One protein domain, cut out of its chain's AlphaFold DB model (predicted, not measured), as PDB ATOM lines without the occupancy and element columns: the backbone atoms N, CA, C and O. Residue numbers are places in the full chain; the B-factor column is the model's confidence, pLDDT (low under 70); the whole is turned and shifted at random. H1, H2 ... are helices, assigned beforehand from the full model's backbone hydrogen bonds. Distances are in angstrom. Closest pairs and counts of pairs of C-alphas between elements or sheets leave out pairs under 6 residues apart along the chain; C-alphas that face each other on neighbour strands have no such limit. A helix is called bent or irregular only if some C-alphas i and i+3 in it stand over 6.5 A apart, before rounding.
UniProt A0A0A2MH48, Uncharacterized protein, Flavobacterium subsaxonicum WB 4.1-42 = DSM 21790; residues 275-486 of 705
ATOM      1  N   ALA A 275       1.665 -11.938  22.057       88.00
ATOM      2  CA  ALA A 275       0.396 -12.566  22.443       88.00
ATOM      3  C   ALA A 275      -0.030 -12.187  23.868       88.00
ATOM      4  O   ALA A 275      -1.220 -11.999  24.122       88.00
ATOM      5  N   LEU A 276       0.926 -12.038  24.784       94.25
ATOM      6  CA  LEU A 276       0.675 -11.567  26.145       94.25
ATOM      7  C   LEU A 276       0.352 -10.066  26.179       94.25
ATOM      8  O   LEU A 276      -0.548  -9.666  26.905       94.25
ATOM      9  N   PHE A 277       0.995  -9.238  25.348       94.12
ATOM     10  CA  PHE A 277       0.665  -7.810  25.239       94.12
ATOM     11  C   PHE A 277      -0.802  -7.582  24.853       94.12
ATOM     12  O   PHE A 277      -1.474  -6.756  25.467       94.12
ATOM     13  N   SER A 278      -1.333  -8.385  23.924       87.81
ATOM     14  CA  SER A 278      -2.758  -8.322  23.554       87.81
ATOM     15  C   SER A 278      -3.720  -8.682  24.694       87.81
ATOM     16  O   SER A 278      -4.891  -8.333  24.639       87.81
ATOM     17  N   GLN A 279      -3.241  -9.367  25.737       92.50
ATOM     18  CA  GLN A 279      -4.041  -9.741  26.905       92.50
ATOM     19  C   GLN A 279      -4.043  -8.661  27.994       92.50
ATOM     20  O   GLN A 279      -4.882  -8.714  28.892       92.50
ATOM     21  N   LEU A 280      -3.158  -7.660  27.916       95.88
ATOM     22  CA  LEU A 280      -3.088  -6.572  28.897       95.88
ATOM     23  C   LEU A 280      -4.339  -5.687  28.891       95.88
ATOM     24  O   LEU A 280      -4.672  -5.109  29.921       95.88
ATOM     25  N   SER A 281      -5.043  -5.601  27.762       91.44
ATOM     26  CA  SER A 281      -6.312  -4.880  27.607       91.44
ATOM     27  C   SER A 281      -7.548  -5.747  27.873       91.44
ATOM     28  O   SER A 281      -8.673  -5.276  27.714       91.44
ATOM     29  N   SER A 282      -7.373  -7.007  28.292       88.88
ATOM     30  CA  SER A 282      -8.499  -7.890  28.597       88.88
ATOM     31  C   SER A 282      -9.394  -7.288  29.681       88.88
ATOM     32  O   SER A 282      -8.905  -6.810  30.702       88.88
ATOM     33  N   ASN A 283     -10.714  -7.380  29.506       86.94
ATOM     34  CA  ASN A 283     -11.678  -7.000  30.546       86.94
ATOM     35  C   ASN A 283     -11.615  -7.930  31.774       86.94
ATOM     36  O   ASN A 283     -12.071  -7.555  32.855       86.94
ATOM     37  N   ASP A 284     -11.044  -9.130  31.632       90.69
ATOM     38  CA  ASP A 284     -10.763 -10.015  32.759       90.69
ATOM     39  C   ASP A 284      -9.447  -9.595  33.427       90.69
ATOM     40  O   ASP A 284      -8.350  -9.777  32.890       90.69
ATOM     41  N   SER A 285      -9.568  -9.050  34.638       94.50
ATOM     42  CA  SER A 285      -8.429  -8.582  35.436       94.50
ATOM     43  C   SER A 285      -7.421  -9.696  35.736       94.50
ATOM     44  O   SER A 285      -6.229  -9.423  35.855       94.50
ATOM     45  N   THR A 286      -7.876 -10.951  35.821       95.00
ATOM     46  CA  THR A 286      -7.021 -12.121  36.062       95.00
ATOM     47  C   THR A 286      -6.159 -12.425  34.843       95.00
ATOM     48  O   THR A 286      -4.969 -12.703  34.978       95.00
ATOM     49  N   ILE A 287      -6.739 -12.349  33.643       94.00
ATOM     50  CA  ILE A 287      -6.002 -12.546  32.388       94.00
ATOM     51  C   ILE A 287      -4.949 -11.446  32.234       94.00
ATOM     52  O   ILE A 287      -3.778 -11.748  32.007       94.00
ATOM     53  N   ALA A 288      -5.345 -10.186  32.432       96.38
ATOM     54  CA  ALA A 288      -4.444  -9.050  32.284       96.38
ATOM     55  C   ALA A 288      -3.262  -9.103  33.266       96.38
ATOM     56  O   ALA A 288      -2.111  -8.965  32.845       96.38
ATOM     57  N   ILE A 289      -3.513  -9.347  34.562       96.69
ATOM     58  CA  ILE A 289      -2.438  -9.389  35.567       96.69
ATOM     59  C   ILE A 289      -1.496 -10.578  35.350       96.69
ATOM     60  O   ILE A 289      -0.282 -10.425  35.473       96.69
ATOM     61  N   ASN A 290      -2.020 -11.745  34.959       97.06
ATOM     62  CA  ASN A 290      -1.187 -12.910  34.659       97.06
ATOM     63  C   ASN A 290      -0.305 -12.657  33.434       97.06
ATOM     64  O   ASN A 290       0.887 -12.960  33.474       97.06
ATOM     65  N   ALA A 291      -0.856 -12.045  32.382       97.62
ATOM     66  CA  ALA A 291      -0.081 -11.664  31.209       97.62
ATOM     67  C   ALA A 291       1.021 -10.655  31.562       97.62
ATOM     68  O   ALA A 291       2.160 -10.809  31.126       97.62
ATOM     69  N   PHE A 292       0.715  -9.668  32.408       98.50
ATOM     70  CA  PHE A 292       1.694  -8.703  32.903       98.50
ATOM     71  C   PHE A 292       2.844  -9.388  33.660       98.50
ATOM     72  O   PHE A 292       4.009  -9.165  33.337       98.50
ATOM     73  N   ILE A 293       2.532 -10.271  34.614       98.00
ATOM     74  CA  ILE A 293       3.523 -11.039  35.392       98.00
ATOM     75  C   ILE A 293       4.359 -11.962  34.489       98.00
ATOM     76  O   ILE A 293       5.552 -12.168  34.716       98.00
ATOM     77  N   GLU A 294       3.757 -12.547  33.460       98.06
ATOM     78  CA  GLU A 294       4.489 -13.395  32.523       98.06
ATOM     79  C   GLU A 294       5.434 -12.567  31.638       98.06
ATOM     80  O   GLU A 294       6.577 -12.969  31.389       98.06
ATOM     81  N   LEU A 295       5.014 -11.368  31.225       98.56
ATOM     82  CA  LEU A 295       5.843 -10.436  30.460       98.56
ATOM     83  C   LEU A 295       7.059  -9.951  31.251       98.56
ATOM     84  O   LEU A 295       8.153  -9.911  30.690       98.56
ATOM     85  N   THR A 296       6.937  -9.668  32.552       98.19
ATOM     86  CA  THR A 296       8.110  -9.310  33.376       98.19
ATOM     87  C   THR A 296       9.143 -10.440  33.466       98.19
ATOM     88  O   THR A 296      10.282 -10.193  33.845       98.19
ATOM     89  N   ASN A 297       8.786 -11.677  33.111       97.06
ATOM     90  CA  ASN A 297       9.684 -12.832  33.099       97.06
ATOM     91  C   ASN A 297      10.196 -13.213  31.699       97.06
ATOM     92  O   ASN A 297      11.019 -14.132  31.588       97.06
ATOM     93  N   SER A 298       9.728 -12.522  30.660       97.62
ATOM     94  CA  SER A 298       9.936 -12.860  29.249       97.62
ATOM     95  C   SER A 298      11.203 -12.218  28.651       97.62
ATOM     96  O   SER A 298      12.097 -11.775  29.378       97.62
ATOM     97  N   ASN A 299      11.350 -12.224  27.319       97.19
ATOM     98  CA  ASN A 299      12.524 -11.661  26.652       97.19
ATOM     99  C   ASN A 299      12.615 -10.132  26.830       97.19
ATOM    100  O   ASN A 299      11.756  -9.393  26.358       97.19
ATOM    101  N   VAL A 300      13.702  -9.650  27.444       97.62
ATOM    102  CA  VAL A 300      13.906  -8.220  27.753       97.62
ATOM    103  C   VAL A 300      13.790  -7.318  26.524       97.62
ATOM    104  O   VAL A 300      13.144  -6.271  26.598       97.62
ATOM    105  N   ASN A 301      14.408  -7.700  25.403       96.50
ATOM    106  CA  ASN A 301      14.458  -6.859  24.207       96.50
ATOM    107  C   ASN A 301      13.082  -6.767  23.545       96.50
ATOM    108  O   ASN A 301      12.646  -5.672  23.193       96.50
ATOM    109  N   GLU A 302      12.388  -7.899  23.425       95.19
ATOM    110  CA  GLU A 302      11.060  -7.947  22.814       95.19
ATOM    111  C   GLU A 302      10.018  -7.229  23.682       95.19
ATOM    112  O   GLU A 302       9.268  -6.400  23.171       95.19
ATOM    113  N   VAL A 303      10.021  -7.451  25.003       97.75
ATOM    114  CA  VAL A 303       9.116  -6.748  25.929       97.75
ATOM    115  C   VAL A 303       9.381  -5.247  25.927       97.75
ATOM    116  O   VAL A 303       8.434  -4.470  25.890       97.75
ATOM    117  N   THR A 304      10.648  -4.817  25.926       96.75
ATOM    118  CA  THR A 304      10.981  -3.383  25.891       96.75
ATOM    119  C   THR A 304      10.509  -2.737  24.590       96.75
ATOM    120  O   THR A 304       9.948  -1.643  24.621       96.75
ATOM    121  N   LYS A 305      10.700  -3.417  23.454       93.94
ATOM    122  CA  LYS A 305      10.240  -2.954  22.141       93.94
ATOM    123  C   LYS A 305       8.713  -2.834  22.089       93.94
ATOM    124  O   LYS A 305       8.213  -1.781  21.714       93.94
ATOM    125  N   LEU A 306       7.987  -3.881  22.487       93.81
ATOM    126  CA  LEU A 306       6.521  -3.898  22.469       93.81
ATOM    127  C   LEU A 306       5.919  -2.912  23.473       93.81
ATOM    128  O   LEU A 306       4.954  -2.234  23.153       93.81
ATOM    129  N   ALA A 307       6.506  -2.773  24.663       96.62
ATOM    130  CA  ALA A 307       6.063  -1.774  25.631       96.62
ATOM    131  C   ALA A 307       6.212  -0.351  25.089       96.62
ATOM    132  O   ALA A 307       5.350   0.477  25.344       96.62
ATOM    133  N   LYS A 308       7.283  -0.070  24.337       93.25
ATOM    134  CA  LYS A 308       7.454   1.219  23.665       93.25
ATOM    135  C   LYS A 308       6.390   1.425  22.576       93.25
ATOM    136  O   LYS A 308       5.723   2.449  22.603       93.25
ATOM    137  N   GLU A 309       6.189   0.430  21.702       89.69
ATOM    138  CA  GLU A 309       5.140   0.433  20.659       89.69
ATOM    139  C   GLU A 309       3.756   0.733  21.263       89.69
ATOM    140  O   GLU A 309       3.062   1.633  20.804       89.69
ATOM    141  N   TYR A 310       3.380   0.042  22.342       93.00
ATOM    142  CA  TYR A 310       2.072   0.212  22.980       93.00
ATOM    143  C   TYR A 310       1.929   1.548  23.735       93.00
ATOM    144  O   TYR A 310       0.849   2.137  23.708       93.00
ATOM    145  N   ASP A 311       2.986   2.038  24.398       91.00
ATOM    146  CA  ASP A 311       2.972   3.339  25.096       91.00
ATOM    147  C   ASP A 311       2.850   4.497  24.094       91.00
ATOM    148  O   ASP A 311       2.049   5.409  24.286       91.00
ATOM    149  N   GLU A 312       3.592   4.445  22.981       87.19
ATOM    150  CA  GLU A 312       3.562   5.480  21.938       87.19
ATOM    151  C   GLU A 312       2.235   5.512  21.173       87.19
ATOM    152  O   GLU A 312       1.769   6.600  20.830       87.19
ATOM    153  N   SER A 313       1.603   4.351  20.976       83.88
ATOM    154  CA  SER A 313       0.253   4.237  20.412       83.88
ATOM    155  C   SER A 313      -0.865   4.467  21.437       83.88
ATOM    156  O   SER A 313      -2.030   4.324  21.088       83.88
ATOM    157  N   SER A 314      -0.549   4.827  22.690       86.38
ATOM    158  CA  SER A 314      -1.539   5.097  23.751       86.38
ATOM    159  C   SER A 314      -2.550   3.964  23.966       86.38
ATOM    160  O   SER A 314      -3.715   4.206  24.285       86.38
ATOM    161  N   ILE A 315      -2.107   2.713  23.808       88.69
ATOM    162  CA  ILE A 315      -2.993   1.552  23.908       88.69
ATOM    163  C   ILE A 315      -3.550   1.447  25.323       88.69
ATOM    164  O   ILE A 315      -2.822   1.490  26.316       88.69
ATOM    165  N   SER A 316      -4.869   1.305  25.420       89.94
ATOM    166  CA  SER A 316      -5.515   1.096  26.710       89.94
ATOM    167  C   SER A 316      -5.147  -0.270  27.299       89.94
ATOM    168  O   SER A 316      -4.892  -1.252  26.600       89.94
ATOM    169  N   PHE A 317      -5.140  -0.347  28.623       94.88
ATOM    170  CA  PHE A 317      -4.872  -1.573  29.359       94.88
ATOM    171  C   PHE A 317      -5.817  -1.687  30.554       94.88
ATOM    172  O   PHE A 317      -6.441  -0.712  30.980       94.88
ATOM    173  N   ASN A 318      -5.947  -2.894  31.099       96.19
ATOM    174  CA  ASN A 318      -6.837  -3.163  32.217       96.19
ATOM    175  C   ASN A 318      -6.454  -2.309  33.437       96.19
ATOM    176  O   ASN A 318      -5.288  -2.244  33.834       96.19
ATOM    177  N   TYR A 319      -7.453  -1.696  34.074       95.00
ATOM    178  CA  TYR A 319      -7.237  -0.787  35.194       95.00
ATOM    179  C   TYR A 319      -6.604  -1.446  36.431       95.00
ATOM    180  O   TYR A 319      -6.141  -0.708  37.288       95.00
ATOM    181  N   THR A 320      -6.564  -2.776  36.546       95.25
ATOM    182  CA  THR A 320      -5.889  -3.493  37.645       95.25
ATOM    183  C   THR A 320      -4.360  -3.434  37.549       95.25
ATOM    184  O   THR A 320      -3.665  -3.598  38.549       95.25
ATOM    185  N   LEU A 321      -3.823  -3.210  36.343       97.38
ATOM    186  CA  LEU A 321      -2.383  -3.112  36.102       97.38
ATOM    187  C   LEU A 321      -1.821  -1.792  36.656       97.38
ATOM    188  O   LEU A 321      -2.594  -0.840  36.811       97.38
ATOM    189  N   PRO A 322      -0.497  -1.691  36.898       96.56
ATOM    190  CA  PRO A 322       0.134  -0.458  37.376       96.56
ATOM    191  C   PRO A 322      -0.240   0.775  36.548       96.56
ATOM    192  O   PRO A 322      -0.485   0.669  35.342       96.56
ATOM    193  N   GLY A 323      -0.251   1.954  37.181       93.44
ATOM    194  CA  GLY A 323      -0.693   3.211  36.554       93.44
ATOM    195  C   GLY A 323      -0.030   3.523  35.204       93.44
ATOM    196  O   GLY A 323      -0.690   4.031  34.303       93.44
ATOM    197  N   PHE A 324       1.238   3.137  35.033       95.00
ATOM    198  CA  PHE A 324       1.985   3.222  33.773       95.00
ATOM    199  C   PHE A 324       2.473   1.836  33.331       95.00
ATOM    200  O   PHE A 324       3.680   1.588  33.262       95.00
ATOM    201  N   ALA A 325       1.541   0.914  33.068       96.88
ATOM    202  CA  ALA A 325       1.818  -0.506  32.844       96.88
ATOM    203  C   ALA A 325       2.997  -0.770  31.885       96.88
ATOM    204  O   ALA A 325       3.900  -1.538  32.219       96.88
ATOM    205  N   TYR A 326       3.062  -0.097  30.735       97.56
ATOM    206  CA  TYR A 326       4.146  -0.307  29.769       97.56
ATOM    207  C   TYR A 326       5.509   0.177  30.276       97.56
ATOM    208  O   TYR A 326       6.514  -0.513  30.092       97.56
ATOM    209  N   ARG A 327       5.568   1.310  30.987       96.00
ATOM    210  CA  ARG A 327       6.809   1.779  31.627       96.00
ATOM    211  C   ARG A 327       7.259   0.815  32.717       96.00
ATOM    212  O   ARG A 327       8.443   0.487  32.778       96.00
ATOM    213  N   PHE A 328       6.324   0.309  33.522       97.94
ATOM    214  CA  PHE A 328       6.612  -0.713  34.526       97.94
ATOM    215  C   PHE A 328       7.162  -1.986  33.877       97.94
ATOM    216  O   PHE A 328       8.213  -2.457  34.303       97.94
ATOM    217  N   LEU A 329       6.546  -2.501  32.807       98.31
ATOM    218  CA  LEU A 329       7.046  -3.682  32.090       98.31
ATOM    219  C   LEU A 329       8.491  -3.506  31.614       98.31
ATOM    220  O   LEU A 329       9.309  -4.401  31.830       98.31
ATOM    221  N   GLN A 330       8.832  -2.348  31.035       97.88
ATOM    222  CA  GLN A 330      10.197  -2.067  30.569       97.88
ATOM    223  C   GLN A 330      11.244  -2.167  31.685       97.88
ATOM    224  O   GLN A 330      12.370  -2.599  31.426       97.88
ATOM    225  N   GLN A 331      10.907  -1.754  32.910       98.31
ATOM    226  CA  GLN A 331      11.849  -1.777  34.033       98.31
ATOM    227  C   GLN A 331      11.817  -3.117  34.775       98.31
ATOM    228  O   GLN A 331      12.873  -3.670  35.086       98.31
ATOM    229  N   LEU A 332      10.631  -3.681  35.008       98.56
ATOM    230  CA  LEU A 332      10.467  -4.941  35.730       98.56
ATOM    231  C   LEU A 332      11.032  -6.129  34.948       98.56
ATOM    232  O   LEU A 332      11.655  -6.988  35.560       98.56
ATOM    233  N   VAL A 333      10.930  -6.161  33.611       98.56
ATOM    234  CA  VAL A 333      11.568  -7.230  32.818       98.56
ATOM    235  C   VAL A 333      13.095  -7.206  32.939       98.56
ATOM    236  O   VAL A 333      13.741  -8.251  33.035       98.56
ATOM    237  N   LYS A 334      13.690  -6.007  33.012       98.62
ATOM    238  CA  LYS A 334      15.133  -5.821  33.227       98.62
ATOM    239  C   LYS A 334      15.538  -6.210  34.644       98.62
ATOM    240  O   LYS A 334      16.576  -6.848  34.810       98.62
ATOM    241  N   LEU A 335      14.722  -5.865  35.645       98.56
ATOM    242  CA  LEU A 335      14.942  -6.272  37.032       98.56
ATOM    243  C   LEU A 335      14.909  -7.797  37.159       98.56
ATOM    244  O   LEU A 335      15.867  -8.381  37.654       98.56
ATOM    245  N   THR A 336      13.868  -8.452  36.645       98.38
ATOM    246  CA  THR A 336      13.737  -9.913  36.686       98.38
ATOM    247  C   THR A 336      14.891 -10.613  35.976       98.38
ATOM    248  O   THR A 336      15.439 -11.584  36.500       98.38
ATOM    249  N   ALA A 337      15.309 -10.117  34.806       98.31
ATOM    250  CA  ALA A 337      16.461 -10.664  34.093       98.31
ATOM    251  C   ALA A 337      17.763 -10.512  34.895       98.31
ATOM    252  O   ALA A 337      18.532 -11.471  34.997       98.31
ATOM    253  N   TYR A 338      17.983  -9.346  35.511       98.38
ATOM    254  CA  TYR A 338      19.129  -9.108  36.386       98.38
ATOM    255  C   TYR A 338      19.108 -10.034  37.610       98.38
ATOM    256  O   TYR A 338      20.116 -10.672  37.915       98.38
ATOM    257  N   CYS A 339      17.963 -10.162  38.285       98.12
ATOM    258  CA  CYS A 339      17.798 -11.037  39.444       98.12
ATOM    259  C   CYS A 339      18.080 -12.500  39.087       98.12
ATOM    260  O   CYS A 339      18.877 -13.149  39.761       98.12
ATOM    261  N   ARG A 340      17.531 -12.990  37.968       97.31
ATOM    262  CA  ARG A 340      17.789 -14.345  37.462       97.31
ATOM    263  C   ARG A 340      19.273 -14.582  37.182       97.31
ATOM    264  O   ARG A 340      19.814 -15.595  37.612       97.31
ATOM    265  N   ALA A 341      19.937 -13.645  36.503       97.19
ATOM    266  CA  ALA A 341      21.362 -13.747  36.175       97.19
ATOM    267  C   ALA A 341      22.272 -13.754  37.417       97.19
ATOM    268  O   ALA A 341      23.374 -14.288  37.365       97.19
ATOM    269  N   ASN A 342      21.802 -13.191  38.532       96.75
ATOM    270  CA  ASN A 342      22.555 -13.079  39.780       96.75
ATOM    271  C   ASN A 342      22.041 -14.018  40.889       96.75
ATOM    272  O   ASN A 342      22.440 -13.869  42.045       96.75
ATOM    273  N   GLY A 343      21.160 -14.975  40.572       96.06
ATOM    274  CA  GLY A 343      20.600 -15.909  41.554       96.06
ATOM    275  C   GLY A 343      19.904 -15.192  42.716       96.06
ATOM    276  O   GLY A 343      20.212 -15.452  43.879       96.06
ATOM    277  N   ILE A 344      19.063 -14.207  42.402       95.88
ATOM    278  CA  ILE A 344      18.188 -13.506  43.346       95.88
ATOM    279  C   ILE A 344      16.769 -13.994  43.087       95.88
ATOM    280  O   ILE A 344      16.290 -13.933  41.952       95.88
ATOM    281  N   ASP A 345      16.117 -14.483  44.135       93.62
ATOM    282  CA  ASP A 345      14.785 -15.060  44.037       93.62
ATOM    283  C   ASP A 345      13.699 -13.979  44.144       93.62
ATOM    284  O   ASP A 345      13.698 -13.164  45.064       93.62
ATOM    285  N   LEU A 346      12.765 -13.984  43.191       95.38
ATOM    286  CA  LEU A 346      11.579 -13.119  43.177       95.38
ATOM    287  C   LEU A 346      10.287 -13.912  43.440       95.38
ATOM    288  O   LEU A 346       9.185 -13.408  43.211       95.38
ATOM    289  N   THR A 347      10.402 -15.167  43.881       89.56
ATOM    290  CA  THR A 347       9.270 -16.076  44.075       89.56
ATOM    291  C   THR A 347       8.231 -15.493  45.026       89.56
ATOM    292  O   THR A 347       8.537 -15.019  46.122       89.56
ATOM    293  N   TYR A 348       6.962 -15.596  44.626       86.81
ATOM    294  CA  TYR A 348       5.829 -15.228  45.466       86.81
ATOM    295  C   TYR A 348       5.524 -16.340  46.470       86.81
ATOM    296  O   TYR A 348       4.596 -17.131  46.290       86.81
ATOM    297  N   THR A 349       6.365 -16.466  47.498       91.06
ATOM    298  CA  THR A 349       6.196 -17.529  48.497       91.06
ATOM    299  C   THR A 349       4.815 -17.434  49.160       91.06
ATOM    300  O   THR A 349       4.277 -16.331  49.286       91.06
ATOM    301  N   PRO A 350       4.220 -18.552  49.622       93.56
ATOM    302  CA  PRO A 350       2.911 -18.520  50.277       93.56
ATOM    303  C   PRO A 350       2.834 -17.526  51.442       93.56
ATOM    304  O   PRO A 350       1.822 -16.848  51.592       93.56
ATOM    305  N   THR A 351       3.915 -17.393  52.218       92.31
ATOM    306  CA  THR A 351       4.014 -16.429  53.322       92.31
ATOM    307  C   THR A 351       4.012 -14.990  52.814       92.31
ATOM    308  O   THR A 351       3.169 -14.205  53.235       92.31
ATOM    309  N   LEU A 352       4.888 -14.655  51.858       93.25
ATOM    310  CA  LEU A 352       4.939 -13.308  51.277       93.25
ATOM    311  C   LEU A 352       3.607 -12.933  50.618       93.25
ATOM    312  O   LEU A 352       3.153 -11.798  50.728       93.25
ATOM    313  N   ARG A 353       2.955 -13.899  49.966       94.44
ATOM    314  CA  ARG A 353       1.621 -13.734  49.392       94.44
ATOM    315  C   ARG A 353       0.564 -13.454  50.439       94.44
ATOM    316  O   ARG A 353      -0.202 -12.519  50.254       94.44
ATOM    317  N   ALA A 354       0.521 -14.224  51.520       95.50
ATOM    318  CA  ALA A 354      -0.420 -13.964  52.602       95.50
ATOM    319  C   ALA A 354      -0.226 -12.555  53.183       95.50
ATOM    320  O   ALA A 354      -1.204 -11.848  53.411       95.50
ATOM    321  N   ASP A 355       1.025 -12.123  53.342       95.19
ATOM    322  CA  ASP A 355       1.351 -10.810  53.891       95.19
ATOM    323  C   ASP A 355       0.963  -9.665  52.943       95.19
ATOM    324  O   ASP A 355       0.360  -8.686  53.382       95.19
ATOM    325  N   ILE A 356       1.242  -9.791  51.641       96.50
ATOM    326  CA  ILE A 356       0.839  -8.798  50.635       96.50
ATOM    327  C   ILE A 356      -0.686  -8.748  50.487       96.50
ATOM    328  O   ILE A 356      -1.255  -7.659  50.465       96.50
ATOM    329  N   GLU A 357      -1.365  -9.897  50.423       96.44
ATOM    330  CA  GLU A 357      -2.831  -9.935  50.357       96.44
ATOM    331  C   GLU A 357      -3.476  -9.313  51.598       96.44
ATOM    332  O   GLU A 357      -4.468  -8.605  51.462       96.44
ATOM    333  N   LEU A 358      -2.885  -9.496  52.781       96.94
ATOM    334  CA  LEU A 358      -3.356  -8.856  54.006       96.94
ATOM    335  C   LEU A 358      -3.114  -7.339  53.996       96.94
ATOM    336  O   LEU A 358      -4.004  -6.575  54.348       96.94
ATOM    337  N   LEU A 359      -1.951  -6.864  53.540       97.56
ATOM    338  CA  LEU A 359      -1.681  -5.421  53.439       97.56
ATOM    339  C   LEU A 359      -2.587  -4.700  52.429       97.56
ATOM    340  O   LEU A 359      -2.801  -3.490  52.567       97.56
ATOM    341  N   LYS A 360      -3.127  -5.433  51.446       96.44
ATOM    342  CA  LYS A 360      -4.098  -4.931  50.465       96.44
ATOM    343  C   LYS A 360      -5.499  -4.719  51.041       96.44
ATOM    344  O   LYS A 360      -6.287  -4.028  50.391       96.44
ATOM    345  N   THR A 361      -5.830  -5.314  52.190       95.94
ATOM    346  CA  THR A 361      -7.146  -5.147  52.820       95.94
ATOM    347  C   THR A 361      -7.224  -3.850  53.609       95.94
ATOM    348  O   THR A 361      -6.215  -3.193  53.879       95.94
ATOM    349  N   ASP A 362      -8.440  -3.490  54.002       91.56
ATOM    350  CA  ASP A 362      -8.641  -2.484  55.033       91.56
ATOM    351  C   ASP A 362      -8.212  -3.063  56.391       91.56
ATOM    352  O   ASP A 362      -8.542  -4.205  56.715       91.56
ATOM    353  N   LEU A 363      -7.394  -2.321  57.130       91.56
ATOM    354  CA  LEU A 363      -6.799  -2.735  58.404       91.56
ATOM    355  C   LEU A 363      -6.806  -1.527  59.325       91.56
ATOM    356  O   LEU A 363      -6.442  -0.432  58.886       91.56
ATOM    357  N   SER A 364      -7.100  -1.730  60.611       88.69
ATOM    358  CA  SER A 364      -6.865  -0.661  61.580       88.69
ATOM    359  C   SER A 364      -5.385  -0.278  61.585       88.69
ATOM    360  O   SER A 364      -4.502  -1.099  61.305       88.69
ATOM    361  N   PHE A 365      -5.083   0.968  61.954       88.25
ATOM    362  CA  PHE A 365      -3.701   1.444  61.997       88.25
ATOM    363  C   PHE A 365      -2.797   0.532  62.847       88.25
ATOM    364  O   PHE A 365      -1.676   0.223  62.443       88.25
ATOM    365  N   LYS A 366      -3.292   0.029  63.987       89.88
ATOM    366  CA  LYS A 366      -2.539  -0.864  64.881       89.88
ATOM    367  C   LYS A 366      -2.250  -2.223  64.245       89.88
ATOM    368  O   LYS A 366      -1.122  -2.706  64.338       89.88
ATOM    369  N   GLU A 367      -3.234  -2.833  63.587       93.12
ATOM    370  CA  GLU A 367      -3.053  -4.109  62.881       93.12
ATOM    371  C   GLU A 367      -2.063  -3.962  61.725       93.12
ATOM    372  O   GLU A 367      -1.111  -4.740  61.619       93.12
ATOM    373  N   ARG A 368      -2.231  -2.912  60.911       93.62
ATOM    374  CA  ARG A 368      -1.318  -2.592  59.810       93.62
ATOM    375  C   ARG A 368       0.105  -2.386  60.318       93.62
ATOM    376  O   ARG A 368       1.026  -3.037  59.833       93.62
ATOM    377  N   ARG A 369       0.287  -1.555  61.349       91.38
ATOM    378  CA  ARG A 369       1.601  -1.279  61.938       91.38
ATOM    379  C   ARG A 369       2.268  -2.541  62.485       91.38
ATOM    380  O   ARG A 369       3.476  -2.710  62.317       91.38
ATOM    381  N   ALA A 370       1.506  -3.440  63.108       93.62
ATOM    382  CA  ALA A 370       2.030  -4.712  63.598       93.62
ATOM    383  C   ALA A 370       2.559  -5.594  62.452       93.62
ATOM    384  O   ALA A 370       3.652  -6.154  62.559       93.62
ATOM    385  N   ILE A 371       1.823  -5.678  61.338       96.12
ATOM    386  CA  ILE A 371       2.242  -6.432  60.146       96.12
ATOM    387  C   ILE A 371       3.486  -5.807  59.515       96.12
ATOM    388  O   ILE A 371       4.437  -6.528  59.217       96.12
ATOM    389  N   GLU A 372       3.511  -4.484  59.354       96.38
ATOM    390  CA  GLU A 372       4.669  -3.782  58.799       96.38
ATOM    391  C   GLU A 372       5.920  -3.983  59.657       96.38
ATOM    392  O   GLU A 372       6.977  -4.300  59.127       96.38
ATOM    393  N   ASN A 373       5.815  -3.857  60.984       94.88
ATOM    394  CA  ASN A 373       6.941  -4.093  61.892       94.88
ATOM    395  C   ASN A 373       7.424  -5.548  61.836       94.88
ATOM    396  O   ASN A 373       8.629  -5.802  61.842       94.88
ATOM    397  N   ARG A 374       6.502  -6.514  61.739       96.12
ATOM    398  CA  ARG A 374       6.856  -7.924  61.535       96.12
ATOM    399  C   ARG A 374       7.620  -8.123  60.223       96.12
ATOM    400  O   ARG A 374       8.607  -8.849  60.225       96.12
ATOM    401  N   LEU A 375       7.203  -7.475  59.133       97.50
ATOM    402  CA  LEU A 375       7.889  -7.548  57.838       97.50
ATOM    403  C   LEU A 375       9.256  -6.858  57.867       97.50
ATOM    404  O   LEU A 375      10.229  -7.457  57.425       97.50
ATOM    405  N   ILE A 376       9.366  -5.662  58.449       97.19
ATOM    406  CA  ILE A 376      10.647  -4.954  58.634       97.19
ATOM    407  C   ILE A 376      11.664  -5.842  59.359       97.19
ATOM    408  O   ILE A 376      12.821  -5.913  58.952       97.19
ATOM    409  N   ASN A 377      11.226  -6.546  60.405       95.75
ATOM    410  CA  ASN A 377      12.095  -7.407  61.206       95.75
ATOM    411  C   ASN A 377      12.333  -8.795  60.584       95.75
ATOM    412  O   ASN A 377      13.317  -9.449  60.923       95.75
ATOM    413  N   GLY A 378      11.417  -9.270  59.736       95.94
ATOM    414  CA  GLY A 378      11.433 -10.625  59.176       95.94
ATOM    415  C   GLY A 378      12.018 -10.735  57.767       95.94
ATOM    416  O   GLY A 378      12.489 -11.808  57.390       95.94
ATOM    417  N   LEU A 379      11.995  -9.655  56.982       96.81
ATOM    418  CA  LEU A 379      12.631  -9.613  55.668       96.81
ATOM    419  C   LEU A 379      14.159  -9.684  55.803       96.81
ATOM    420  O   LEU A 379      14.749  -9.323  56.821       96.81
ATOM    421  N   THR A 380      14.816 -10.140  54.742       96.62
ATOM    422  CA  THR A 380      16.276 -10.175  54.612       96.62
ATOM    423  C   THR A 380      16.685  -9.471  53.325       96.62
ATOM    424  O   THR A 380      15.846  -9.170  52.474       96.62
ATOM    425  N   LEU A 381      17.985  -9.209  53.150       96.75
ATOM    426  CA  LEU A 381      18.491  -8.616  51.906       96.75
ATOM    427  C   LEU A 381      18.169  -9.490  50.678       96.75
ATOM    428  O   LEU A 381      17.968  -8.964  49.587       96.75
ATOM    429  N   ASP A 382      18.024 -10.804  50.869       93.50
ATOM    430  CA  ASP A 382      17.643 -11.736  49.807       93.50
ATOM    431  C   ASP A 382      16.140 -11.715  49.485       93.50
ATOM    432  O   ASP A 382      15.765 -11.990  48.348       93.50
ATOM    433  N   THR A 383      15.269 -11.374  50.444       95.31
ATOM    434  CA  THR A 383      13.804 -11.450  50.266       95.31
ATOM    435  C   THR A 383      13.122 -10.100  50.055       95.31
ATOM    436  O   THR A 383      12.041 -10.059  49.466       95.31
ATOM    437  N   VAL A 384      13.744  -8.983  50.453       97.62
ATOM    438  CA  VAL A 384      13.160  -7.636  50.292       97.62
ATOM    439  C   VAL A 384      12.857  -7.302  48.826       97.62
ATOM    440  O   VAL A 384      11.821  -6.716  48.526       97.62
ATOM    441  N   THR A 385      13.694  -7.770  47.895       98.06
ATOM    442  CA  THR A 385      13.500  -7.487  46.466       98.06
ATOM    443  C   THR A 385      12.268  -8.189  45.900       98.06
ATOM    444  O   THR A 385      11.586  -7.619  45.048       98.06
ATOM    445  N   ALA A 386      11.926  -9.380  46.400       98.00
ATOM    446  CA  ALA A 386      10.666 -10.027  46.051       98.00
ATOM    447  C   ALA A 386       9.473  -9.201  46.563       98.00
ATOM    448  O   ALA A 386       8.522  -8.974  45.818       98.00
ATOM    449  N   PHE A 387       9.540  -8.696  47.800       98.50
ATOM    450  CA  PHE A 387       8.498  -7.835  48.366       98.50
ATOM    451  C   PHE A 387       8.294  -6.545  47.549       98.50
ATOM    452  O   PHE A 387       7.159  -6.220  47.200       98.50
ATOM    453  N   GLU A 388       9.373  -5.850  47.176       98.44
ATOM    454  CA  GLU A 388       9.320  -4.661  46.310       98.44
ATOM    455  C   GLU A 388       8.713  -4.980  44.938       98.44
ATOM    456  O   GLU A 388       7.829  -4.268  44.468       98.44
ATOM    457  N   TYR A 389       9.158  -6.069  44.303       98.56
ATOM    458  CA  TYR A 389       8.682  -6.494  42.987       98.56
ATOM    459  C   TYR A 389       7.168  -6.759  42.975       98.56
ATOM    460  O   TYR A 389       6.457  -6.238  42.114       98.56
ATOM    461  N   TRP A 390       6.659  -7.517  43.950       98.19
ATOM    462  CA  TRP A 390       5.225  -7.809  44.046       98.19
ATOM    463  C   TRP A 390       4.405  -6.582  44.454       98.19
ATOM    464  O   TRP A 390       3.303  -6.395  43.941       98.19
ATOM    465  N   SER A 391       4.956  -5.699  45.288       98.12
ATOM    466  CA  SER A 391       4.310  -4.422  45.618       98.12
ATOM    467  C   SER A 391       4.187  -3.506  44.394       98.12
ATOM    468  O   SER A 391       3.159  -2.860  44.227       98.12
ATOM    469  N   LEU A 392       5.176  -3.502  43.490       97.88
ATOM    470  CA  LEU A 392       5.112  -2.759  42.223       97.88
ATOM    471  C   LEU A 392       4.152  -3.383  41.199       97.88
ATOM    472  O   LEU A 392       3.563  -2.654  40.406       97.88
ATOM    473  N   ILE A 393       3.969  -4.709  41.197       97.56
ATOM    474  CA  ILE A 393       2.936  -5.362  40.371       97.56
ATOM    475  C   ILE A 393       1.537  -4.909  40.799       97.56
ATOM    476  O   ILE A 393       0.688  -4.656  39.946       97.56
ATOM    477  N   TYR A 394       1.308  -4.793  42.106       96.88
ATOM    478  CA  TYR A 394       0.031  -4.386  42.695       96.88
ATOM    479  C   TYR A 394       0.007  -2.908  43.114       96.88
ATOM    480  O   TYR A 394      -0.734  -2.543  44.026       96.88
ATOM    481  N   GLU A 395       0.793  -2.064  42.439       95.88
ATOM    482  CA  GLU A 395       1.042  -0.658  42.802       95.88
ATOM    483  C   GLU A 395      -0.238   0.157  43.021       95.88
ATOM    484  O   GLU A 395      -0.304   0.958  43.952       95.88
ATOM    485  N   LYS A 396      -1.288  -0.110  42.236       93.94
ATOM    486  CA  LYS A 396      -2.583   0.573  42.356       93.94
ATOM    487  C   LYS A 396      -3.321   0.334  43.670       93.94
ATOM    488  O   LYS A 396      -4.275   1.053  43.966       93.94
ATOM    489  N   ASN A 397      -2.934  -0.665  44.461       95.56
ATOM    490  CA  ASN A 397      -3.452  -0.789  45.815       95.56
ATOM    491  C   ASN A 397      -2.700   0.193  46.729       95.56
ATOM    492  O   ASN A 397      -1.617  -0.112  47.226       95.56
ATOM    493  N   GLY A 398      -3.293   1.369  46.956       93.12
ATOM    494  CA  GLY A 398      -2.684   2.434  47.761       93.12
ATOM    495  C   GLY A 398      -2.283   1.982  49.169       93.12
ATOM    496  O   GLY A 398      -1.188   2.308  49.618       93.12
ATOM    497  N   SER A 399      -3.112   1.169  49.834       94.19
ATOM    498  CA  SER A 399      -2.827   0.633  51.173       94.19
ATOM    499  C   SER A 399      -1.551  -0.210  51.208       94.19
ATOM    500  O   SER A 399      -0.698  -0.010  52.075       94.19
ATOM    501  N   LEU A 400      -1.386  -1.120  50.245       96.94
ATOM    502  CA  LEU A 400      -0.156  -1.887  50.068       96.94
ATOM    503  C   LEU A 400       1.016  -0.966  49.730       96.94
ATOM    504  O   LEU A 400       2.074  -1.105  50.335       96.94
ATOM    505  N   SER A 401       0.837  -0.031  48.796       95.69
ATOM    506  CA  SER A 401       1.899   0.873  48.348       95.69
ATOM    507  C   SER A 401       2.448   1.738  49.487       95.69
ATOM    508  O   SER A 401       3.667   1.855  49.608       95.69
ATOM    509  N   TYR A 402       1.602   2.294  50.361       95.00
ATOM    510  CA  TYR A 402       2.052   3.029  51.554       95.00
ATOM    511  C   TYR A 402       2.807   2.129  52.533       95.00
ATOM    512  O   TYR A 402       3.923   2.460  52.939       95.00
ATOM    513  N   SER A 403       2.247   0.963  52.875       96.44
ATOM    514  CA  SER A 403       2.926   0.018  53.766       96.44
ATOM    515  C   SER A 403       4.271  -0.426  53.193       96.44
ATOM    516  O   SER A 403       5.264  -0.471  53.916       96.44
ATOM    517  N   ALA A 404       4.339  -0.692  51.887       97.56
ATOM    518  CA  ALA A 404       5.570  -1.061  51.212       97.56
ATOM    519  C   ALA A 404       6.614   0.056  51.272       97.56
ATOM    520  O   ALA A 404       7.765  -0.235  51.589       97.56
ATOM    521  N   GLY A 405       6.216   1.315  51.055       95.75
ATOM    522  CA  GLY A 405       7.097   2.476  51.182       95.75
ATOM    523  C   GLY A 405       7.745   2.573  52.564       95.75
ATOM    524  O   GLY A 405       8.971   2.655  52.662       95.75
ATOM    525  N   ARG A 406       6.953   2.455  53.638       95.12
ATOM    526  CA  ARG A 406       7.490   2.441  55.010       95.12
ATOM    527  C   ARG A 406       8.392   1.238  55.272       95.12
ATOM    528  O   ARG A 406       9.479   1.397  55.826       95.12
ATOM    529  N   ILE A 407       7.941   0.037  54.900       97.62
ATOM    530  CA  ILE A 407       8.684  -1.205  55.144       97.62
ATOM    531  C   ILE A 407      10.074  -1.113  54.519       97.62
ATOM    532  O   ILE A 407      11.055  -1.378  55.211       97.62
ATOM    533  N   VAL A 408      10.179  -0.707  53.248       97.62
ATOM    534  CA  VAL A 408      11.480  -0.640  52.567       97.62
ATOM    535  C   VAL A 408      12.369   0.460  53.135       97.62
ATOM    536  O   VAL A 408      13.575   0.252  53.238       97.62
ATOM    537  N   ASP A 409      11.803   1.600  53.544       95.62
ATOM    538  CA  ASP A 409      12.566   2.716  54.110       95.62
ATOM    539  C   ASP A 409      13.259   2.326  55.419       95.62
ATOM    540  O   ASP A 409      14.485   2.430  55.540       95.62
ATOM    541  N   VAL A 410      12.480   1.788  56.361       95.88
ATOM    542  CA  VAL A 410      12.988   1.351  57.666       95.88
ATOM    543  C   VAL A 410      13.910   0.139  57.509       95.88
ATOM    544  O   VAL A 410      14.987   0.104  58.105       95.88
ATOM    545  N   PHE A 411      13.533  -0.836  56.675       97.56
ATOM    546  CA  PHE A 411      14.343  -2.030  56.432       97.56
ATOM    547  C   PHE A 411      15.734  -1.673  55.889       97.56
ATOM    548  O   PHE A 411      16.742  -2.122  56.437       97.56
ATOM    549  N   TYR A 412      15.811  -0.846  54.837       97.31
ATOM    550  CA  TYR A 412      17.098  -0.487  54.243       97.31
ATOM    551  C   TYR A 412      17.969   0.331  55.183       97.31
ATOM    552  O   TYR A 412      19.182   0.141  55.177       97.31
ATOM    553  N   SER A 413      17.370   1.187  56.010       95.25
ATOM    554  CA  SER A 413      18.106   1.878  57.064       95.25
ATOM    555  C   SER A 413      18.724   0.915  58.074       95.25
ATOM    556  O   SER A 413      19.911   1.024  58.364       95.25
ATOM    557  N   GLY A 414      17.955  -0.064  58.560       94.81
ATOM    558  CA  GLY A 414      18.443  -1.037  59.542       94.81
ATOM    559  C   GLY A 414      19.435  -2.067  58.981       94.81
ATOM    560  O   GLY A 414      20.210  -2.650  59.735       94.81
ATOM    561  N   GLN A 415      19.433  -2.310  57.665       96.81
ATOM    562  CA  GLN A 415      20.367  -3.233  57.000       96.81
ATOM    563  C   GLN A 415      21.467  -2.514  56.203       96.81
ATOM    564  O   GLN A 415      22.181  -3.175  55.446       96.81
ATOM    565  N   TRP A 416      21.618  -1.193  56.348       95.62
ATOM    566  CA  TRP A 416      22.449  -0.368  55.465       95.62
ATOM    567  C   TRP A 416      23.904  -0.837  55.392       95.62
ATOM    568  O   TRP A 416      24.402  -1.140  54.309       95.62
ATOM    569  N   ASP A 417      24.554  -1.007  56.543       94.94
ATOM    570  CA  ASP A 417      25.958  -1.428  56.603       94.94
ATOM    571  C   ASP A 417      26.164  -2.835  56.033       94.94
ATOM    572  O   ASP A 417      27.129  -3.086  55.313       94.94
ATOM    573  N   LYS A 418      25.227  -3.756  56.292       97.00
ATOM    574  CA  LYS A 418      25.272  -5.116  55.734       97.00
ATOM    575  C   LYS A 418      25.086  -5.106  54.219       97.00
ATOM    576  O   LYS A 418      25.749  -5.866  53.523       97.00
ATOM    577  N   MET A 419      24.202  -4.244  53.713       97.19
ATOM    578  CA  MET A 419      23.973  -4.072  52.282       97.19
ATOM    579  C   MET A 419      25.221  -3.519  51.586       97.19
ATOM    580  O   MET A 419      25.594  -4.049  50.543       97.19
ATOM    581  N   LEU A 420      25.895  -2.529  52.185       95.62
ATOM    582  CA  LEU A 420      27.139  -1.945  51.663       95.62
ATOM    583  C   LEU A 420      28.347  -2.886  51.764       95.62
ATOM    584  O   LEU A 420      29.240  -2.837  50.920       95.62
ATOM    585  N   ALA A 421      28.385  -3.750  52.781       95.62
ATOM    586  CA  ALA A 421      29.435  -4.754  52.939       95.62
ATOM    587  C   ALA A 421      29.312  -5.914  51.932       95.62
ATOM    588  O   ALA A 421      30.300  -6.596  51.653       95.62
ATOM    589  N   ASP A 422      28.120  -6.140  51.372       96.62
ATOM    590  CA  ASP A 422      27.869  -7.165  50.363       96.62
ATOM    591  C   ASP A 422      27.770  -6.542  48.963       96.62
ATOM    592  O   ASP A 422      26.770  -5.929  48.579       96.62
ATOM    593  N   LYS A 423      28.798  -6.774  48.138       95.06
ATOM    594  CA  LYS A 423      28.857  -6.265  46.760       95.06
ATOM    595  C   LYS A 423      27.664  -6.707  45.901       95.06
ATOM    596  O   LYS A 423      27.220  -5.935  45.051       95.06
ATOM    597  N   LYS A 424      27.130  -7.921  46.093       96.31
ATOM    598  CA  LYS A 424      25.951  -8.405  45.352       96.31
ATOM    599  C   LYS A 424      24.723  -7.572  45.720       96.31
ATOM    600  O   LYS A 424      23.990  -7.148  44.825       96.31
ATOM    601  N   GLN A 425      24.533  -7.302  47.009       97.81
ATOM    602  CA  GLN A 425      23.398  -6.523  47.511       97.81
ATOM    603  C   GLN A 425      23.525  -5.034  47.180       97.81
ATOM    604  O   GLN A 425      22.550  -4.430  46.734       97.81
ATOM    605  N   THR A 426      24.731  -4.465  47.269       97.56
ATOM    606  CA  THR A 426      25.008  -3.094  46.809       97.56
ATOM    607  C   THR A 426      24.696  -2.947  45.319       97.56
ATOM    608  O   THR A 426      23.964  -2.042  44.920       97.56
ATOM    609  N   ASN A 427      25.174  -3.875  44.485       97.94
ATOM    610  CA  ASN A 427      24.871  -3.884  43.053       97.94
ATOM    611  C   ASN A 427      23.363  -3.962  42.780       97.94
ATOM    612  O   ASN A 427      22.852  -3.221  41.941       97.94
ATOM    613  N   LEU A 428      22.643  -4.832  43.495       98.44
ATOM    614  CA  LEU A 428      21.192  -4.954  43.371       98.44
ATOM    615  C   LEU A 428      20.474  -3.657  43.770       98.44
ATOM    616  O   LEU A 428      19.584  -3.210  43.048       98.44
ATOM    617  N   PHE A 429      20.874  -3.025  44.874       98.38
ATOM    618  CA  PHE A 429      20.309  -1.751  45.315       98.38
ATOM    619  C   PHE A 429      20.503  -0.648  44.264       98.38
ATOM    620  O   PHE A 429      19.541   0.023  43.888       98.38
ATOM    621  N   LEU A 430      21.718  -0.508  43.720       98.06
ATOM    622  CA  LEU A 430      22.018   0.467  42.666       98.06
ATOM    623  C   LEU A 430      21.255   0.183  41.370       98.06
ATOM    624  O   LEU A 430      20.734   1.113  40.749       98.06
ATOM    625  N   LYS A 431      21.135  -1.093  40.980       98.50
ATOM    626  CA  LYS A 431      20.350  -1.495  39.808       98.50
ATOM    627  C   LYS A 431      18.879  -1.121  39.975       98.50
ATOM    628  O   LYS A 431      18.284  -0.555  39.061       98.50
ATOM    629  N   LYS A 432      18.297  -1.379  41.148       98.31
ATOM    630  CA  LYS A 432      16.919  -0.976  41.458       98.31
ATOM    631  C   LYS A 432      16.752   0.534  41.439       98.31
ATOM    632  O   LYS A 432      15.823   1.014  40.804       98.31
ATOM    633  N   ALA A 433      17.683   1.280  42.029       97.44
ATOM    634  CA  ALA A 433      17.595   2.734  42.102       97.44
ATOM    635  C   ALA A 433      17.448   3.403  40.720       97.44
ATOM    636  O   ALA A 433      16.672   4.346  40.578       97.44
ATOM    637  N   ILE A 434      18.132   2.909  39.681       97.69
ATOM    638  CA  ILE A 434      17.958   3.439  38.316       97.69
ATOM    639  C   ILE A 434      16.723   2.905  37.605       97.69
ATOM    640  O   ILE A 434      16.044   3.679  36.928       97.69
ATOM    641  N   LEU A 435      16.415   1.613  37.742       98.12
ATOM    642  CA  LEU A 435      15.223   1.034  37.123       98.12
ATOM    643  C   LEU A 435      13.950   1.688  37.677       98.12
ATOM    644  O   LEU A 435      13.092   2.099  36.903       98.12
ATOM    645  N   PHE A 436      13.865   1.880  38.992       97.06
ATOM    646  CA  PHE A 436      12.726   2.520  39.647       97.06
ATOM    647  C   PHE A 436      12.641   4.015  39.333       97.06
ATOM    648  O   PHE A 436      11.566   4.509  39.005       97.06
ATOM    649  N   LYS A 437      13.773   4.731  39.270       95.19
ATOM    650  CA  LYS A 437      13.790   6.125  38.796       95.19
ATOM    651  C   LYS A 437      13.228   6.276  37.373       95.19
ATOM    652  O   LYS A 437      12.562   7.266  37.075       95.19
ATOM    653  N   ARG A 438      13.471   5.301  36.491       96.12
ATOM    654  CA  ARG A 438      12.966   5.276  35.102       96.12
ATOM    655  C   ARG A 438      11.495   4.864  34.977       96.12
ATOM    656  O   ARG A 438      10.983   4.843  33.860       96.12
ATOM    657  N   LEU A 439      10.804   4.574  36.082       94.75
ATOM    658  CA  LEU A 439       9.341   4.490  36.083       94.75
ATOM    659  C   LEU A 439       8.702   5.872  35.857       94.75
ATOM    660  O   LEU A 439       7.579   5.939  35.365       94.75
ATOM    661  N   TYR A 440       9.429   6.960  36.163       92.25
ATOM    662  CA  TYR A 440       8.949   8.348  36.088       92.25
ATOM    663  C   TYR A 440       7.654   8.576  36.878       92.25
ATOM    664  O   TYR A 440       6.752   9.282  36.432       92.25
ATOM    665  N   ILE A 441       7.579   7.955  38.053       90.75
ATOM    666  CA  ILE A 441       6.477   8.083  39.001       90.75
ATOM    667  C   ILE A 441       7.044   8.475  40.364       90.75
ATOM    668  O   ILE A 441       8.114   7.998  40.745       90.75
ATOM    669  N   ASN A 442       6.341   9.353  41.077       89.50
ATOM    670  CA  ASN A 442       6.723   9.755  42.429       89.50
ATOM    671  C   ASN A 442       6.494   8.605  43.426       89.50
ATOM    672  O   ASN A 442       5.640   7.738  43.214       89.50
ATOM    673  N   GLY A 443       7.247   8.628  44.525       90.75
ATOM    674  CA  GLY A 443       7.181   7.656  45.614       90.75
ATOM    675  C   GLY A 443       8.568   7.242  46.106       90.75
ATOM    676  O   GLY A 443       9.594   7.619  45.532       90.75
ATOM    677  N   VAL A 444       8.598   6.409  47.143       92.81
ATOM    678  CA  VAL A 444       9.830   5.944  47.798       92.81
ATOM    679  C   VAL A 444      10.812   5.322  46.798       92.81
ATOM    680  O   VAL A 444      12.010   5.599  46.859       92.81
ATOM    681  N   CYS A 445      10.324   4.543  45.822       93.50
ATOM    682  CA  CYS A 445      11.172   3.865  44.836       93.50
ATOM    683  C   CYS A 445      11.946   4.822  43.913       93.50
ATOM    684  O   CYS A 445      13.045   4.491  43.460       93.50
ATOM    685  N   TYR A 446      11.430   6.033  43.688       92.88
ATOM    686  CA  TYR A 446      12.107   7.067  42.905       92.88
ATOM    687  C   TYR A 446      13.356   7.604  43.625       92.88
ATOM    688  O   TYR A 446      14.344   7.991  42.990       92.88
ATOM    689  N   ASN A 447      13.339   7.574  44.959       91.50
ATOM    690  CA  ASN A 447      14.305   8.249  45.819       91.50
ATOM    691  C   ASN A 447      15.402   7.341  46.371       91.50
ATOM    692  O   ASN A 447      16.111   7.741  47.290       91.50
ATOM    693  N   TYR A 448      15.629   6.149  45.813       94.62
ATOM    694  CA  TYR A 448      16.580   5.195  46.410       94.62
ATOM    695  C   TYR A 448      17.991   5.759  46.602       94.62
ATOM    696  O   TYR A 448      18.663   5.498  47.598       94.62
ATOM    697  N   ARG A 449      18.421   6.609  45.668       91.50
ATOM    698  CA  ARG A 449      19.707   7.308  45.739       91.50
ATOM    699  C   ARG A 449      19.814   8.244  46.955       91.50
ATOM    700  O   ARG A 449      20.916   8.472  47.441       91.50
ATOM    701  N   ALA A 450      18.700   8.783  47.442       89.06
ATOM    702  CA  ALA A 450      18.669   9.760  48.524       89.06
ATOM    703  C   ALA A 450      19.226   9.217  49.852       89.06
ATOM    704  O   ALA A 450      19.761   9.997  50.631       89.06
ATOM    705  N   LYS A 451      19.216   7.891  50.070       90.88
ATOM    706  CA  LYS A 451      19.844   7.243  51.241       90.88
ATOM    707  C   LYS A 451      21.332   7.555  51.401       90.88
ATOM    708  O   LYS A 451      21.843   7.507  52.511       90.88
ATOM    709  N   PHE A 452      22.026   7.866  50.305       90.81
ATOM    710  CA  PHE A 452      23.446   8.218  50.333       90.81
ATOM    711  C   PHE A 452      23.711   9.680  50.712       90.81
ATOM    712  O   PHE A 452      24.867  10.084  50.830       90.81
ATOM    713  N   ALA A 453      22.678  10.504  50.869       86.62
ATOM    714  CA  ALA A 453      22.876  11.891  51.242       86.62
ATOM    715  C   ALA A 453      23.360  12.002  52.694       86.62
ATOM    716  O   ALA A 453      22.844  11.340  53.593       86.62
ATOM    717  N   GLY A 454      24.385  12.828  52.910       81.69
ATOM    718  CA  GLY A 454      25.077  12.910  54.199       81.69
ATOM    719  C   GLY A 454      25.909  11.669  54.553       81.69
ATOM    720  O   GLY A 454      26.363  11.564  55.688       81.69
ATOM    721  N   ALA A 455      26.126  10.737  53.613       87.75
ATOM    722  CA  ALA A 455      26.978   9.576  53.848       87.75
ATOM    723  C   ALA A 455      28.416   9.990  54.206       87.75
ATOM    724  O   ALA A 455      28.951  10.981  53.702       87.75
ATOM    725  N   SER A 456      29.058   9.197  55.067       86.88
ATOM    726  CA  SER A 456      30.434   9.443  55.498       86.88
ATOM    727  C   SER A 456      31.418   9.351  54.328       86.88
ATOM    728  O   SER A 456      31.190   8.634  53.352       86.88
ATOM    729  N   ALA A 457      32.571  10.017  54.452       87.38
ATOM    730  CA  ALA A 457      33.644   9.918  53.459       87.38
ATOM    731  C   ALA A 457      34.068   8.457  53.193       87.38
ATOM    732  O   ALA A 457      34.394   8.110  52.061       87.38
ATOM    733  N   GLN A 458      33.998   7.593  54.213       89.00
ATOM    734  CA  GLN A 458      34.262   6.160  54.085       89.00
ATOM    735  C   GLN A 458      33.258   5.476  53.148       89.00
ATOM    736  O   GLN A 458      33.679   4.782  52.226       89.00
ATOM    737  N   ILE A 459      31.951   5.697  53.331       90.19
ATOM    738  CA  ILE A 459      30.919   5.132  52.446       90.19
ATOM    739  C   ILE A 459      31.080   5.673  51.026       90.19
ATOM    740  O   ILE A 459      31.014   4.912  50.067       90.19
ATOM    741  N   LEU A 460      31.323   6.976  50.877       88.81
ATOM    742  CA  LEU A 460      31.485   7.598  49.562       88.81
ATOM    743  C   LEU A 460      32.693   7.034  48.805       88.81
ATOM    744  O   LEU A 460      32.584   6.775  47.609       88.81
ATOM    745  N   SER A 461      33.799   6.762  49.506       89.12
ATOM    746  CA  SER A 461      35.003   6.175  48.903       89.12
ATOM    747  C   SER A 461      34.781   4.778  48.319       89.12
ATOM    748  O   SER A 461      35.503   4.384  47.406       89.12
ATOM    749  N   LEU A 462      33.744   4.050  48.767       90.31
ATOM    750  CA  LEU A 462      33.358   2.773  48.156       90.31
ATOM    751  C   LEU A 462      32.997   2.941  46.675       90.31
ATOM    752  O   LEU A 462      33.142   1.989  45.913       90.31
ATOM    753  N   PHE A 463      32.540   4.129  46.265       92.31
ATOM    754  CA  PHE A 463      32.012   4.383  44.925       92.31
ATOM    755  C   PHE A 463      32.973   5.116  43.978       92.31
ATOM    756  O   PHE A 463      32.638   5.265  42.803       92.31
ATOM    757  N   ASP A 464      34.154   5.533  44.442       84.94
ATOM    758  CA  ASP A 464      35.107   6.328  43.646       84.94
ATOM    759  C   ASP A 464      35.618   5.581  42.407       84.94
ATOM    760  O   ASP A 464      35.704   6.167  41.331       84.94
ATOM    761  N   ASP A 465      35.847   4.273  42.545       80.69
ATOM    762  CA  ASP A 465      36.270   3.363  41.475       80.69
ATOM    763  C   ASP A 465      35.378   2.108  41.453       80.69
ATOM    764  O   ASP A 465      35.850   0.967  41.404       80.69
ATOM    765  N   TYR A 466      34.057   2.306  41.548       91.56
ATOM    766  CA  TYR A 466      33.105   1.201  41.686       91.56
ATOM    767  C   TYR A 466      33.152   0.241  40.483       91.56
ATOM    768  O   TYR A 466      32.609   0.509  39.408       91.56
ATOM    769  N   ASN A 467      33.809  -0.909  40.661       90.69
ATOM    770  CA  ASN A 467      34.064  -1.854  39.576       90.69
ATOM    771  C   ASN A 467      32.845  -2.751  39.290       90.69
ATOM    772  O   ASN A 467      32.572  -3.709  40.030       90.69
ATOM    773  N   THR A 468      32.161  -2.457  38.185       93.62
ATOM    774  CA  THR A 468      31.058  -3.232  37.608       93.62
ATOM    775  C   THR A 468      31.091  -3.159  36.077       93.62
ATOM    776  O   THR A 468      31.571  -2.180  35.504       93.62
ATOM    777  N   THR A 469      30.556  -4.184  35.415       94.00
ATOM    778  CA  THR A 469      30.340  -4.214  33.958       94.00
ATOM    779  C   THR A 469      28.924  -3.798  33.557       94.00
ATOM    780  O   THR A 469      28.645  -3.663  32.372       94.00
ATOM    781  N   ASP A 470      28.020  -3.618  34.524       97.06
ATOM    782  CA  ASP A 470      26.649  -3.176  34.275       97.06
ATOM    783  C   ASP A 470      26.597  -1.639  34.238       97.06
ATOM    784  O   ASP A 470      26.866  -0.967  35.241       97.06
ATOM    785  N   ASP A 471      26.255  -1.088  33.071       96.38
ATOM    786  CA  ASP A 471      26.249   0.358  32.814       96.38
ATOM    787  C   ASP A 471      25.271   1.128  33.711       96.38
ATOM    788  O   ASP A 471      25.542   2.265  34.095       96.38
ATOM    789  N   ASP A 472      24.152   0.510  34.089       97.06
ATOM    790  CA  ASP A 472      23.149   1.112  34.968       97.06
ATOM    791  C   ASP A 472      23.703   1.277  36.390       97.06
ATOM    792  O   ASP A 472      23.555   2.338  37.001       97.06
ATOM    793  N   ILE A 473      24.387   0.249  36.902       97.62
ATOM    794  CA  ILE A 473      25.048   0.298  38.214       97.62
ATOM    795  C   ILE A 473      26.191   1.315  38.190       97.62
ATOM    796  O   ILE A 473      26.298   2.132  39.105       97.62
ATOM    797  N   LYS A 474      27.017   1.309  37.135       95.62
ATOM    798  CA  LYS A 474      28.122   2.263  36.967       95.62
ATOM    799  C   LYS A 474      27.617   3.704  36.936       95.62
ATOM    800  O   LYS A 474      28.163   4.570  37.620       95.62
ATOM    801  N   TYR A 475      26.547   3.948  36.181       95.31
ATOM    802  CA  TYR A 475      25.906   5.252  36.121       95.31
ATOM    803  C   TYR A 475      25.409   5.678  37.506       95.31
ATOM    804  O   TYR A 475      25.758   6.768  37.959       95.31
ATOM    805  N   MET A 476      24.682   4.818  38.229       95.12
ATOM    806  CA  MET A 476      24.191   5.165  39.569       95.12
ATOM    807  C   MET A 476      25.296   5.413  40.584       95.12
ATOM    808  O   MET A 476      25.186   6.378  41.338       95.12
ATOM    809  N   ALA A 477      26.360   4.608  40.580       94.69
ATOM    810  CA  ALA A 477      27.514   4.820  41.447       94.69
ATOM    811  C   ALA A 477      28.149   6.200  41.211       94.69
ATOM    812  O   ALA A 477      28.407   6.934  42.164       94.69
ATOM    813  N   SER A 478      28.294   6.617  39.944       91.81
ATOM    814  CA  SER A 478      28.868   7.932  39.617       91.81
ATOM    815  C   SER A 478      28.023   9.119  40.105       91.81
ATOM    816  O   SER A 478      28.543  10.216  40.305       91.81
ATOM    817  N   LEU A 479      26.727   8.905  40.358       91.19
ATOM    818  CA  LEU A 479      25.813   9.922  40.878       91.19
ATOM    819  C   LEU A 479      25.788  10.033  42.409       91.19
ATOM    820  O   LEU A 479      25.084  10.908  42.916       91.19
ATOM    821  N   ILE A 480      26.490   9.167  43.143       90.75
ATOM    822  CA  ILE A 480      26.480   9.171  44.615       90.75
ATOM    823  C   ILE A 480      27.375  10.277  45.172       90.75
ATOM    824  O   ILE A 480      26.953  11.019  46.054       90.75
ATOM    825  N   ARG A 481      28.588  10.443  44.630       82.50
ATOM    826  CA  ARG A 481      29.577  11.398  45.157       82.50
ATOM    827  C   ARG A 481      29.075  12.849  45.252       82.50
ATOM    828  O   ARG A 481      29.290  13.465  46.295       82.50
ATOM    829  N   PRO A 482      28.359  13.403  44.251       82.19
ATOM    830  CA  PRO A 482      27.830  14.769  44.337       82.19
ATOM    831  C   PRO A 482      26.867  15.009  45.515       82.19
ATOM    832  O   PRO A 482      26.670  16.153  45.923       82.19
ATOM    833  N   LEU A 483      26.285  13.950  46.092       77.12
ATOM    834  CA  LEU A 483      25.334  14.053  47.205       77.12
ATOM    835  C   LEU A 483      26.003  14.435  48.528       77.12
ATOM    836  O   LEU A 483      25.309  14.896  49.428       77.12
ATOM    837  N   GLN A 484      27.331  14.302  48.647       71.31
ATOM    838  CA  GLN A 484      28.080  14.759  49.826       71.31
ATOM    839  C   GLN A 484      27.868  16.253  50.089       71.31
ATOM    840  O   GLN A 484      27.785  16.686  51.232       71.31
ATOM    841  N   THR A 485      27.793  17.034  49.009       60.00
ATOM    842  CA  THR A 485      27.689  18.499  49.046       60.00
ATOM    843  C   THR A 485      26.255  19.004  48.975       60.00
ATOM    844  O   THR A 485      26.032  20.213  48.991       60.00
ATOM    845  N   GLN A 486      25.277  18.103  48.852       63.34
ATOM    846  CA  GLN A 486      23.884  18.504  48.776       63.34
ATOM    847  C   GLN A 486      23.408  18.872  50.181       63.34
ATOM    848  O   GLN A 486      22.863  18.045  50.910       63.34
TER     849      GLN A 486
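This is residues 275 to 486 of the 705 residues of an uncharacterized protein of Flavobacterium subsaxonicum WB 4.1-42 = DSM 21790 (UniProt A0A0A2MH48). Three long helices, H2, H3 and H9, lie side by side with neighbours running opposite ways, and a second group, H4 to H7, holds H5 and H6 on H7 with H4 at one end of H7. H10 bridges H7 and H9, H12 crosses H9, and the short H11 and H13 lie at the far end from H1. The printed part has 212 residues with thirteen named helices, H1 to H13 in chain order, and no named strand; the class is all helix. It is compact, with a radius of gyration of the C-alphas of 17.5 A and spans of 53 by 43 by 31 A.

H1 spans residues 285 to 295, 15.2 A, from C-alpha 285 at (-8.429, -8.582, 35.436). H2 is residues 300 to 312, 18.1 A, and H3 residues 325 to 341, 23.8 A. H4 is residues 350 to 359, H5 residues 365 to 378, 19.6 A, and H6 residues 384 to 393. H7, residues 398 to 414, measures 24.4 A and begins at C-alpha 398 (-2.684, 2.434, 47.761). H8 is residues 416 to 421, H9 residues 423 to 437, 21.1 A, and H10 residues 444 to 452. H10 is irregular, with C-alphas 446 and 449 8.1 A apart. H11 is residues 457 to 461, H12 residues 471 to 478, and H13 residues 481 to 485, ending at C-alpha 485 (27.689, 18.499, 49.046).

H7 and H9 are the hubs, touching four helices each. H9 touches H3 at a shallow tilt of 11 degrees, opposite ways, closest at the C-alphas of Gln 331 and Leu 435, 5.4 A. H2 and H3 form a hairpin, closest at C-alphas 307 and 326, 4.8 A. H1 only just touches H3, with 3 pairs of C-alphas within 8 A, the closest 295 and 333 at 7.0 A. H12 is about perpendicular to H9, at 84 degrees, with C-alphas 431 and 473 closest, 5.3 A. H9 also touches H10, closest at C-alphas 437 and 446, 4.5 A. H8 touches H9 only at the corner, and only just, with 3 pairs of C-alphas within 8 A, the closest 419 and 425 at 5.4 A. H6 and H7 form a hairpin at 20 degrees, with C-alphas 391 and 401 closest, 6.4 A. H5 touches H7 at a steep tilt of 42 degrees, closest at C-alphas 376 and 411, 5.2 A. H4 touches H7 with C-alphas 359 and 400 closest, 5.1 A. H11 and H13 are close but not clearly touching, at C-alphas 460 and 481, 6.1 A. H7 and H9 are apart. Every O i to N i+4 pair is within hydrogen-bond range in H1, H2, H4 to H9, H11 and H12; H3 has 12 of 13, H10 0 of 5 but 4 of 6 O i to N i+3 pairs, and H13 0 of 1 but 2 of 2.

The two C-alphas farthest apart, of Asn 283 and Ala 457, are 53.5 A apart. The printed part has no cut, and its one long link is H2 to H3, residues 313 to 324. The model's mean pLDDT over the printed part is 93.9, with residues 485 to 486 under 70.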